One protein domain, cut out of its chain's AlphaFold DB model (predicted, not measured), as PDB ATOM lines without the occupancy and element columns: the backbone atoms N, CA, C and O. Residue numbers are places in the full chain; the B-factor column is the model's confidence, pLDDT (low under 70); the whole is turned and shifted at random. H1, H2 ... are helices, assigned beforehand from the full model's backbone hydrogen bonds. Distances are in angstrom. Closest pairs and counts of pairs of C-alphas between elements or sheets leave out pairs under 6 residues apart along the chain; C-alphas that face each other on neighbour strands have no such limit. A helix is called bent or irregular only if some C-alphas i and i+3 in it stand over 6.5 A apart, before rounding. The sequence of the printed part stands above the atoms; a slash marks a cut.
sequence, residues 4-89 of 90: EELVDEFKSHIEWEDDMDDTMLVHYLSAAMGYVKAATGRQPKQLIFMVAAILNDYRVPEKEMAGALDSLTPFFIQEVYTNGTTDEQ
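What this domain is: This is residues 4 to 89 of the 90 residues of the protein "Phage gp6-like head-tail connector protein" of Lactobacillus sp. PFC-70 (UniProt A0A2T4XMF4). Two crossed helices, H2 and H3, make the core; H1 packs across the first residues of H2, while H4 and then H5 run back along H3, opposite to its direction, and residues 84 to 89 stick out as a free end. The printed part has 86 residues with five named helices, H1 to H5 in chain order, and no named strand: the class is all helix, the packing mostly crossed, with one of four touching pairs at a shallow tilt. It is only just compact, close to loose, with a radius of gyration of the C-alphas of 13.9 A, and elongated, spanning 50 by 31 by 18 A.

Where its parts are: Find C-alpha 25 at (81.218, 61.890, 110.974); from there H2, residues 25 to 40, runs 21.9 A. H3 is residues 45 to 57, 18.3 A. H1, residues 4 to 13, begins at C-alpha 4 (73.302, 59.009, 113.438) and is irregular: C-alphas 5 and 8 are 7.7 A apart. H4 is residues 63 to 71. H5, residues 73 to 87, runs 22.4 A to C-alpha 87 at (58.619, 83.009, 124.845).

How they stand to each other: Start at the hub, H2. It touches H3 at a steep tilt of 54 degrees, opposite ways; look at the closest C-alphas, Tyr 28 and Ala 52, 5.0 A apart. With residues 25 to 29 alone it touches H1, about perpendicular at 87 degrees, closest at C-alphas Glu 4 and Val 26, 6.0 A. Its residues 36 to 40 alone touch residues 76 to 80 of H5, closest at C-alphas Thr 40 and Val 80, 5.2 A. H3 and H4 form a helical hairpin at a shallow tilt of 11 degrees, closest at C-alphas Ile 54 and Met 65, 6.8 A. H4 and H5 meet only through their link; H1 is apart from both. Every O i to N i+4 pair is within hydrogen-bond range in H2, H3 and H4, but 4 of 6 in H1 and 9 of 11 in H5.

The domain as a whole: The farthest C-alphas, Asp 19 and Gln 89, are 49.7 A apart. The printed part has no cut. You will find one long link, H1 to H2, with 11 residues. Residues 84 to 89 have pLDDT under 70; the mean of the printed part is 91.4.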
ATOM      1  N   GLU A   4      73.409  60.048 114.471       96.50
ATOM      2  CA  GLU A   4      73.302  59.009 113.438       96.50
ATOM      3  C   GLU A   4      72.194  59.321 112.421       96.50
ATOM      4  O   GLU A   4      72.316  58.999 111.246       96.50
ATOM      5  N   GLU A   5      71.134  60.011 112.857       96.44
ATOM      6  CA  GLU A   5      70.001  60.418 112.012       96.44
ATOM      7  C   GLU A   5      70.362  61.563 111.049       96.44
ATOM      8  O   GLU A   5      69.548  61.937 110.205       96.44
ATOM      9  N   LEU A   6      71.548  62.164 111.192       97.00
ATOM     10  CA  LEU A   6      71.979  63.322 110.408       97.00
ATOM     11  C   LEU A   6      73.112  63.006 109.432       97.00
ATOM     12  O   LEU A   6      73.465  63.887 108.655       97.00
ATOM     13  N   VAL A   7      73.681  61.799 109.474       96.75
ATOM     14  CA  VAL A   7      74.895  61.449 108.717       96.75
ATOM     15  C   VAL A   7      74.701  61.646 107.217       96.75
ATOM     16  O   VAL A   7      75.514  62.321 106.600       96.75
ATOM     17  N   ASP A   8      73.615  61.135 106.638       95.94
ATOM     18  CA  ASP A   8      73.395  61.207 105.183       95.94
ATOM     19  C   ASP A   8      73.215  62.651 104.685       95.94
ATOM     20  O   ASP A   8      73.738  63.051 103.642       95.94
ATOM     21  N   GLU A   9      72.512  63.477 105.460       97.44
ATOM     22  CA  GLU A   9      72.333  64.891 105.127       97.44
ATOM     23  C   GLU A   9      73.616  65.693 105.370       97.44
ATOM     24  O   GLU A   9      73.928  66.603 104.607       97.44
ATOM     25  N   PHE A  10      74.406  65.322 106.381       97.50
ATOM     26  CA  PHE A  10      75.714  65.923 106.619       97.50
ATOM     27  C   PHE A  10      76.716  65.577 105.516       97.50
ATOM     28  O   PHE A  10      77.414  66.466 105.043       97.50
ATOM     29  N   LYS A  11      76.735  64.325 105.041       97.12
ATOM     30  CA  LYS A  11      77.514  63.912 103.866       97.12
ATOM     31  C   LYS A  11      77.172  64.771 102.653       97.12
ATOM     32  O   LYS A  11      78.067  65.292 101.999       97.12
ATOM     33  N   SER A  12      75.881  65.005 102.416       96.12
ATOM     34  CA  SER A  12      75.430  65.902 101.346       96.12
ATOM     35  C   SER A  12      75.883  67.353 101.562       96.12
ATOM     36  O   SER A  12      76.205  68.043 100.601       96.12
ATOM     37  N   HIS A  13      75.924  67.824 102.813       96.25
ATOM     38  CA  HIS A  13      76.342  69.186 103.164       96.25
ATOM     39  C   HIS A  13      77.823  69.465 102.875       96.25
ATOM     40  O   HIS A  13      78.154  70.580 102.484       96.25
ATOM     41  N   ILE A  14      78.695  68.475 103.079       95.75
ATOM     42  CA  ILE A  14      80.149  68.600 102.873       95.75
ATOM     43  C   ILE A  14      80.618  68.001 101.542       95.75
ATOM     44  O   ILE A  14      81.816  67.815 101.360       95.75
ATOM     45  N   GLU A  15      79.680  67.678 100.644       95.00
ATOM     46  CA  GLU A  15      79.956  67.033  99.351       95.00
ATOM     47  C   GLU A  15      80.810  65.758  99.497       95.00
ATOM     48  O   GLU A  15      81.760  65.524  98.759       95.00
ATOM     49  N   TRP A  16      80.472  64.933 100.490       93.81
ATOM     50  CA  TRP A  16      81.206  63.717 100.828       93.81
ATOM     51  C   TRP A  16      81.151  62.674  99.708       93.81
ATOM     52  O   TRP A  16      80.064  62.309  99.253       93.81
ATOM     53  N   GLU A  17      82.309  62.143  99.315       91.00
ATOM     54  CA  GLU A  17      82.426  61.105  98.286       91.00
ATOM     55  C   GLU A  17      82.307  59.688  98.889       91.00
ATOM     56  O   GLU A  17      82.705  59.434 100.028       91.00
ATOM     57  N   ASP A  18      81.741  58.743  98.126       82.00
ATOM     58  CA  ASP A  18      81.405  57.386  98.603       82.00
ATOM     59  C   ASP A  18      82.623  56.531  99.010       82.00
ATOM     60  O   ASP A  18      82.463  55.514  99.690       82.00
ATOM     61  N   ASP A  19      83.837  56.904  98.602       86.50
ATOM     62  CA  ASP A  19      85.083  56.194  98.914       86.50
ATOM     63  C   ASP A  19      85.843  56.770 100.125       86.50
ATOM     64  O   ASP A  19      86.876  56.223 100.528       86.50
ATOM     65  N   MET A  20      85.324  57.833 100.745       89.25
ATOM     66  CA  MET A  20      85.920  58.476 101.914       89.25
ATOM     67  C   MET A  20      85.478  57.815 103.236       89.25
ATOM     68  O   MET A  20      84.320  57.438 103.414       89.25
ATOM     69  N   ASP A  21      86.397  57.735 104.208       89.00
ATOM     70  CA  ASP A  21      86.165  57.152 105.544       89.00
ATOM     71  C   ASP A  21      85.220  57.995 106.419       89.00
ATOM     72  O   ASP A  21      85.587  59.065 106.910       89.00
ATOM     73  N   ASP A  22      84.001  57.500 106.631       92.88
ATOM     74  CA  ASP A  22      82.924  58.211 107.319       92.88
ATOM     75  C   ASP A  22      82.836  57.929 108.830       92.88
ATOM     76  O   ASP A  22      81.964  58.471 109.520       92.88
ATOM     77  N   THR A  23      83.753  57.124 109.375       92.56
ATOM     78  CA  THR A  23      83.696  56.652 110.768       92.56
ATOM     79  C   THR A  23      83.695  57.785 111.797       92.56
ATOM     80  O   THR A  23      83.116  57.654 112.878       92.56
ATOM     81  N   MET A  24      84.288  58.931 111.455       95.06
ATOM     82  CA  MET A  24      84.362  60.101 112.333       95.06
ATOM     83  C   MET A  24      83.165  61.055 112.225       95.06
ATOM     84  O   MET A  24      82.987  61.892 113.114       95.06
ATOM     85  N   LEU A  25      82.305  60.929 111.207       96.00
ATOM     86  CA  LEU A  25      81.218  61.890 110.974       96.00
ATOM     87  C   LEU A  25      80.225  61.936 112.142       96.00
ATOM     88  O   LEU A  25      79.831  63.017 112.581       96.00
ATOM     89  N   VAL A  26      79.875  60.778 112.712       97.44
ATOM     90  CA  VAL A  26      78.991  60.699 113.892       97.44
ATOM     91  C   VAL A  26      79.611  61.413 115.096       97.44
ATOM     92  O   VAL A  26      78.908  62.097 115.844       97.44
ATOM     93  N   HIS A  27      80.930  61.308 115.277       96.88
ATOM     94  CA  HIS A  27      81.635  61.979 116.367       96.88
ATOM     95  C   HIS A  27      81.628  63.502 116.199       96.88
ATOM     96  O   HIS A  27      81.329  64.213 117.163       96.88
ATOM     97  N   TYR A  28      81.875  64.005 114.986       97.12
ATOM     98  CA  TYR A  28      81.807  65.440 114.696       97.12
ATOM     99  C   TYR A  28      80.395  65.992 114.867       97.12
ATOM    100  O   TYR A  28      80.218  67.024 115.513       97.12
ATOM    101  N   LEU A  29      79.379  65.271 114.386       98.12
ATOM    102  CA  LEU A  29      77.976  65.638 114.577       98.12
ATOM    103  C   LEU A  29      77.599  65.672 116.058       98.12
ATOM    104  O   LEU A  29      76.985  66.635 116.513       98.12
ATOM    105  N   SER A  30      78.013  64.673 116.840       97.94
ATOM    106  CA  SER A  30      77.759  64.646 118.283       97.94
ATOM    107  C   SER A  30      78.411  65.830 119.005       97.94
ATOM    108  O   SER A  30      77.782  66.455 119.863       97.94
ATOM    109  N   ALA A  31      79.662  66.156 118.668       97.00
ATOM    110  CA  ALA A  31      80.373  67.291 119.250       97.00
ATOM    111  C   ALA A  31      79.713  68.625 118.866       97.00
ATOM    112  O   ALA A  31      79.427  69.451 119.737       97.00
ATOM    113  N   ALA A  32      79.383  68.802 117.585       97.44
ATOM    114  CA  ALA A  32      78.686  69.974 117.075       97.44
ATOM    115  C   ALA A  32      77.311  70.163 117.732       97.44
ATOM    116  O   ALA A  32      76.972  71.260 118.168       97.44
ATOM    117  N   MET A  33      76.536  69.088 117.895       97.75
ATOM    118  CA  MET A  33      75.250  69.109 118.597       97.75
ATOM    119  C   MET A  33      75.367  69.594 120.042       97.75
ATOM    120  O   MET A  33      74.486  70.323 120.508       97.75
ATOM    121  N   GLY A  34      76.417  69.180 120.755       97.69
ATOM    122  CA  GLY A  34      76.703  69.648 122.110       97.69
ATOM    123  C   GLY A  34      77.091  71.124 122.133       97.69
ATOM    124  O   GLY A  34      76.533  71.892 122.917       97.69
ATOM    125  N   TYR A  35      77.983  71.528 121.227       96.56
ATOM    126  CA  TYR A  35      78.453  72.906 121.099       96.56
ATOM    127  C   TYR A  35      77.310  73.881 120.787       96.56
ATOM    128  O   TYR A  35      77.089  74.842 121.522       96.56
ATOM    129  N   VAL A  36      76.525  73.600 119.745       97.06
ATOM    130  CA  VAL A  36      75.404  74.450 119.315       97.06
ATOM    131  C   VAL A  36      74.343  74.552 120.409       97.06
ATOM    132  O   VAL A  36      73.831  75.643 120.669       97.06
ATOM    133  N   LYS A  37      74.047  73.444 121.099       96.06
ATOM    134  CA  LYS A  37      73.109  73.446 122.228       96.06
ATOM    135  C   LYS A  37      73.597  74.313 123.377       96.06
ATOM    136  O   LYS A  37      72.797  75.055 123.938       96.06
ATOM    137  N   ALA A  38      74.881  74.239 123.712       95.56
ATOM    138  CA  ALA A  38      75.462  75.089 124.743       95.56
ATOM    139  C   ALA A  38      75.440  76.574 124.339       95.56
ATOM    140  O   ALA A  38      75.145  77.421 125.176       95.56
ATOM    141  N   ALA A  39      75.697  76.880 123.065       94.44
ATOM    142  CA  ALA A  39      75.752  78.251 122.560       94.44
ATOM    143  C   ALA A  39      74.372  78.908 122.383       94.44
ATOM    144  O   ALA A  39      74.252  80.120 122.534       94.44
ATOM    145  N   THR A  40      73.335  78.131 122.048       94.06
ATOM    146  CA  THR A  40      72.027  78.680 121.628       94.06
ATOM    147  C   THR A  40      70.843  78.248 122.489       94.06
ATOM    148  O   THR A  40      69.757  78.810 122.365       94.06
ATOM    149  N   GLY A  41      71.003  77.218 123.324       92.25
ATOM    150  CA  GLY A  41      69.902  76.547 124.021       92.25
ATOM    151  C   GLY A  41      69.072  75.604 123.136       92.25
ATOM    152  O   GLY A  41      68.271  74.828 123.657       92.25
ATOM    153  N   ARG A  42      69.289  75.610 121.813       90.44
ATOM    154  CA  ARG A  42      68.582  74.791 120.817       90.44
ATOM    155  C   ARG A  42      69.559  73.989 119.957       90.44
ATOM    156  O   ARG A  42      70.769  74.022 120.137       90.44
ATOM    157  N   GLN A  43      69.019  73.192 119.043       91.00
ATOM    158  CA  GLN A  43      69.798  72.353 118.130       91.00
ATOM    159  C   GLN A  43      69.379  72.600 116.670       91.00
ATOM    160  O   GLN A  43      68.905  71.670 116.015       91.00
ATOM    161  N   PRO A  44      69.491  73.840 116.149       94.88
ATOM    162  CA  PRO A  44      69.229  74.113 114.741       94.88
ATOM    163  C   PRO A  44      70.202  73.327 113.859       94.88
ATOM    164  O   PRO A  44      71.425  73.433 113.986       94.88
ATOM    165  N   LYS A  45      69.637  72.545 112.941       95.94
ATOM    166  CA  LYS A  45      70.372  71.599 112.095       95.94
ATOM    167  C   LYS A  45      71.474  72.265 111.268       95.94
ATOM    168  O   LYS A  45      72.584  71.752 111.210       95.94
ATOM    169  N   GLN A  46      71.198  73.452 110.729       95.81
ATOM    170  CA  GLN A  46      72.169  74.209 109.939       95.81
ATOM    171  C   GLN A  46      73.441  74.546 110.731       95.81
ATOM    172  O   GLN A  46      74.540  74.324 110.237       95.81
ATOM    173  N   LEU A  47      73.318  75.041 111.970       97.38
ATOM    174  CA  LEU A  47      74.495  75.362 112.788       97.38
ATOM    175  C   LEU A  47      75.255  74.106 113.205       97.38
ATOM    176  O   LEU A  47      76.479  74.140 113.301       97.38
ATOM    177  N   ILE A  48      74.544  72.995 113.423       98.19
ATOM    178  CA  ILE A  48      75.177  71.701 113.695       98.19
ATOM    179  C   ILE A  48      76.054  71.296 112.511       98.19
ATOM    180  O   ILE A  48      77.205  70.936 112.723       98.19
ATOM    181  N   PHE A  49      75.552  71.407 111.281       98.38
ATOM    182  CA  PHE A  49      76.330  71.074 110.089       98.38
ATOM    183  C   PHE A  49      77.522  71.991 109.873       98.38
ATOM    184  O   PHE A  49      78.613  71.486 109.635       98.38
ATOM    185  N   MET A  50      77.363  73.303 110.057       97.88
ATOM    186  CA  MET A  50      78.486  74.234 109.915       97.88
ATOM    187  C   MET A  50      79.594  73.949 110.939       97.88
ATOM    188  O   MET A  50      80.768  73.922 110.583       97.88
ATOM    189  N   VAL A  51      79.246  73.675 112.201       97.69
ATOM    190  CA  VAL A  51      80.242  73.314 113.226       97.69
ATOM    191  C   VAL A  51      80.849  71.935 112.953       97.69
ATOM    192  O   VAL A  51      82.056  71.766 113.097       97.69
ATOM    193  N   ALA A  52      80.051  70.949 112.539       97.62
ATOM    194  CA  ALA A  52      80.553  69.617 112.214       97.62
ATOM    195  C   ALA A  52      81.496  69.637 110.999       97.62
ATOM    196  O   ALA A  52      82.500  68.931 111.018       97.62
ATOM    197  N   ALA A  53      81.225  70.471 109.990       97.25
ATOM    198  CA  ALA A  53      82.106  70.677 108.841       97.25
ATOM    199  C   ALA A  53      83.457  71.262 109.278       97.25
ATOM    200  O   ALA A  53      84.500  70.717 108.936       97.25
ATOM    201  N   ILE A  54      83.447  72.277 110.154       97.00
ATOM    202  CA  ILE A  54      84.682  72.824 110.741       97.00
ATOM    203  C   ILE A  54      85.473  71.731 111.474       97.00
ATOM    204  O   ILE A  54      86.689  71.673 111.342       97.00
ATOM    205  N   LEU A  55      84.816  70.853 112.235       95.81
ATOM    206  CA  LEU A  55      85.495  69.756 112.941       95.81
ATOM    207  C   LEU A  55      86.041  68.676 111.994       95.81
ATOM    208  O   LEU A  55      87.063  68.060 112.294       95.81
ATOM    209  N   ASN A  56      85.369  68.447 110.866       95.12
ATOM    210  CA  ASN A  56      85.835  67.543 109.822       95.12
ATOM    211  C   ASN A  56      87.101  68.075 109.132       95.12
ATOM    212  O   ASN A  56      88.056  67.319 108.923       95.12
ATOM    213  N   ASP A  57      87.116  69.374 108.829       93.94
ATOM    214  CA  ASP A  57      88.211  70.038 108.121       93.94
ATOM    215  C   ASP A  57      89.405  70.293 109.052       93.94
ATOM    216  O   ASP A  57      90.558  70.028 108.704       93.94
ATOM    217  N   TYR A  58      89.126  70.729 110.282       91.94
ATOM    218  CA  TYR A  58      90.112  71.081 111.297       91.94
ATOM    219  C   TYR A  58      90.110  70.066 112.441       91.94
ATOM    220  O   TYR A  58      89.460  70.226 113.475       91.94
ATOM    221  N   ARG A  59      90.912  69.014 112.267       84.69
ATOM    222  CA  ARG A  59      91.071  67.923 113.247       84.69
ATOM    223  C   ARG A  59      91.916  68.310 114.468       84.69
ATOM    224  O   ARG A  59      91.946  67.574 115.453       84.69
ATOM    225  N   VAL A  60      92.628  69.435 114.396       88.25
ATOM    226  CA  VAL A  60      93.514  69.952 115.447       88.25
ATOM    227  C   VAL A  60      93.160  71.417 115.722       88.25
ATOM    228  O   VAL A  60      92.908  72.161 114.773       88.25
ATOM    229  N   PRO A  61      93.148  71.863 116.994       87.38
ATOM    230  CA  PRO A  61      92.871  73.255 117.330       87.38
ATOM    231  C   PRO A  61      93.975  74.181 116.813       87.38
ATOM    232  O   PRO A  61      95.053  74.285 117.399       87.38
ATOM    233  N   GLU A  62      93.683  74.873 115.721       92.56
ATOM    234  CA  GLU A  62      94.587  75.824 115.080       92.56
ATOM    235  C   GLU A  62      93.921  77.193 114.907       92.56
ATOM    236  O   GLU A  62      92.718  77.370 115.108       92.56
ATOM    237  N   LYS A  63      94.720  78.196 114.524       93.00
ATOM    238  CA  LYS A  63      94.236  79.571 114.343       93.00
ATOM    239  C   LYS A  63      93.101  79.658 113.315       93.00
ATOM    240  O   LYS A  63      92.193  80.466 113.485       93.00
ATOM    241  N   GLU A  64      93.152  78.835 112.273       93.44
ATOM    242  CA  GLU A  64      92.121  78.793 111.232       93.44
ATOM    243  C   GLU A  64      90.794  78.249 111.767       93.44
ATOM    244  O   GLU A  64      89.756  78.861 111.532       93.44
ATOM    245  N   MET A  65      90.834  77.191 112.587       95.12
ATOM    246  CA  MET A  65      89.650  76.655 113.266       95.12
ATOM    247  C   MET A  65      88.976  77.713 114.148       95.12
ATOM    248  O   MET A  65      87.757  77.865 114.114       95.12
ATOM    249  N   ALA A  66      89.767  78.466 114.920       93.88
ATOM    250  CA  ALA A  66      89.248  79.555 115.745       93.88
ATOM    251  C   ALA A  66      88.573  80.634 114.884       93.88
ATOM    252  O   ALA A  66      87.452  81.035 115.178       93.88
ATOM    253  N   GLY A  67      89.207  81.037 113.778       96.56
ATOM    254  CA  GLY A  67      88.621  81.996 112.839       96.56
ATOM    255  C   GLY A  67      87.323  81.496 112.192       96.56
ATOM    256  O   GLY A  67      86.370  82.263 112.057       96.56
ATOM    257  N   ALA A  68      87.256  80.210 111.838       96.12
ATOM    258  CA  ALA A  68      86.052  79.597 111.291       96.12
ATOM    259  C   ALA A  68      84.906  79.596 112.316       96.12
ATOM    260  O   ALA A  68      83.793  80.009 111.993       96.12
ATOM    261  N   LEU A  69      85.176  79.220 113.571       95.12
ATOM    262  CA  LEU A  69      84.183  79.275 114.649       95.12
ATOM    263  C   LEU A  69      83.734  80.711 114.952       95.12
ATOM    264  O   LEU A  69      82.535  80.952 115.090       95.12
ATOM    265  N   ASP A  70      84.659  81.671 114.988       96.19
ATOM    266  CA  ASP A  70      84.342  83.085 115.212       96.19
ATOM    267  C   ASP A  70      83.429  83.640 114.111       96.19
ATOM    268  O   ASP A  70      82.506  84.406 114.399       96.19
ATOM    269  N   SER A  71      83.619  83.203 112.860       97.25
ATOM    270  CA  SER A  71      82.760  83.588 111.733       97.25
ATOM    271  C   SER A  71      81.300  83.144 111.903       97.25
ATOM    272  O   SER A  71      80.398  83.775 111.347       97.25
ATOM    273  N   LEU A  72      81.047  82.110 112.717       97.19
ATOM    274  CA  LEU A  72      79.700  81.628 113.025       97.19
ATOM    275  C   LEU A  72      78.991  82.446 114.118       97.19
ATOM    276  O   LEU A  72      77.777  82.319 114.292       97.19
ATOM    277  N   THR A  73      79.709  83.322 114.828       96.06
ATOM    278  CA  THR A  73      79.172  84.134 115.936       96.06
ATOM    279  C   THR A  73      77.882  84.888 115.589       96.06
ATOM    280  O   THR A  73      76.934  84.805 116.377       96.06
ATOM    281  N   PRO A  74      77.756  85.578 114.433       96.56
ATOM    282  CA  PRO A  74      76.523  86.289 114.093       96.56
ATOM    283  C   PRO A  74      75.300  85.368 114.017       96.56
ATOM    284  O   PRO A  74      74.213  85.758 114.440       96.56
ATOM    285  N   PHE A  75      75.476  84.132 113.542       95.81
ATOM    286  CA  PHE A  75      74.385  83.166 113.432       95.81
ATOM    287  C   PHE A  75      73.971  82.612 114.797       95.81
ATOM    288  O   PHE A  75      72.779  82.456 115.057       95.81
ATOM    289  N   PHE A  76      74.931  82.372 115.698       95.25
ATOM    290  CA  PHE A  76      74.626  81.999 117.082       95.25
ATOM    291  C   PHE A  76      73.841  83.099 117.801       95.25
ATOM    292  O   PHE A  76      72.829  82.813 118.438       95.25
ATOM    293  N   ILE A  77      74.264  84.356 117.646       94.94
ATOM    294  CA  ILE A  77      73.567  85.515 118.212       94.94
ATOM    295  C   ILE A  77      72.133  85.596 117.673       94.94
ATOM    296  O   ILE A  77      71.185  85.706 118.450       94.94
ATOM    297  N   GLN A  78      71.960  85.500 116.353       93.38
ATOM    298  CA  GLN A  78      70.641  85.525 115.721       93.38
ATOM    299  C   GLN A  78      69.728  84.405 116.242       93.38
ATOM    300  O   GLN A  78      68.548  84.646 116.515       93.38
ATOM    301  N   GLU A  79      70.259  83.194 116.401       93.00
ATOM    302  CA  GLU A  79      69.493  82.054 116.907       93.00
ATOM    303  C   GLU A  79      69.034  82.273 118.355       93.00
ATOM    304  O   GLU A  79      67.874  82.006 118.682       93.00
ATOM    305  N   VAL A  80      69.907  82.809 119.215       92.62
ATOM    306  CA  VAL A  80      69.563  83.147 120.606       92.62
ATOM    307  C   VAL A  80      68.455  84.200 120.659       92.62
ATOM    308  O   VAL A  80      67.492  84.026 121.405       92.62
ATOM    309  N   TYR A  81      68.526  85.254 119.840       89.81
ATOM    310  CA  TYR A  81      67.465  86.267 119.793       89.81
ATOM    311  C   TYR A  81      66.136  85.701 119.297       89.81
ATOM    312  O   TYR A  81      65.100  85.950 119.904       89.81
ATOM    313  N   THR A  82      66.172  84.879 118.246       86.56
ATOM    314  CA  THR A  82      64.972  84.205 117.721       86.56
ATOM    315  C   THR A  82      64.368  83.247 118.759       86.56
ATOM    316  O   THR A  82      63.162  83.004 118.768       86.56
ATOM    317  N   ASN A  83      65.193  82.719 119.674       73.56
ATOM    318  CA  ASN A  83      64.721  81.897 120.786       73.56
ATOM    319  C   ASN A  83      63.912  82.741 121.781       73.56
ATOM    320  O   ASN A  83      62.769  82.410 122.075       73.56
ATOM    321  N   GLY A  84      64.478  83.865 122.234       59.47
ATOM    322  CA  GLY A  84      63.836  84.753 123.208       59.47
ATOM    323  C   GLY A  84      62.536  85.394 122.711       59.47
ATOM    324  O   GLY A  84      61.630  85.628 123.502       59.47
ATOM    325  N   THR A  85      62.385  85.609 121.400       56.59
ATOM    326  CA  THR A  85      61.153  86.180 120.828       56.59
ATOM    327  C   THR A  85      59.957  85.227 120.810       56.59
ATOM    328  O   THR A  85      58.840  85.680 120.582       56.59
ATOM    329  N   THR A  86      60.164  83.923 121.022       53.69
ATOM    330  CA  THR A  86      59.066  82.936 121.007       53.69
ATOM    331  C   THR A  86      58.396  82.804 122.383       53.69
ATOM    332  O   THR A  86      57.219  82.461 122.450       53.69
ATOM    333  N   ASP A  87      59.103  83.156 123.464       51.47
ATOM    334  CA  ASP A  87      58.619  83.009 124.845       51.47
ATOM    335  C   ASP A  87      57.976  84.293 125.421       51.47
ATOM    336  O   ASP A  87      57.260  84.222 126.416       51.47
ATOM    337  N   GLU A  88      58.163  85.466 124.800       49.38
ATOM    338  CA  GLU A  88      57.617  86.758 125.282       49.38
ATOM    339  C   GLU A  88      56.244  87.152 124.689       49.38
ATOM    340  O   GLU A  88      55.770  88.268 124.910       49.38
ATOM    341  N   GLN A  89      55.571  86.262 123.949       43.28
ATOM    342  CA  GLN A  89      54.245  86.534 123.356       43.28
ATOM    343  C   GLN A  89      53.138  85.534 123.747       43.28
ATOM    344  O   GLN A  89      52.115  85.474 123.062       43.28
TER     345      GLN A  89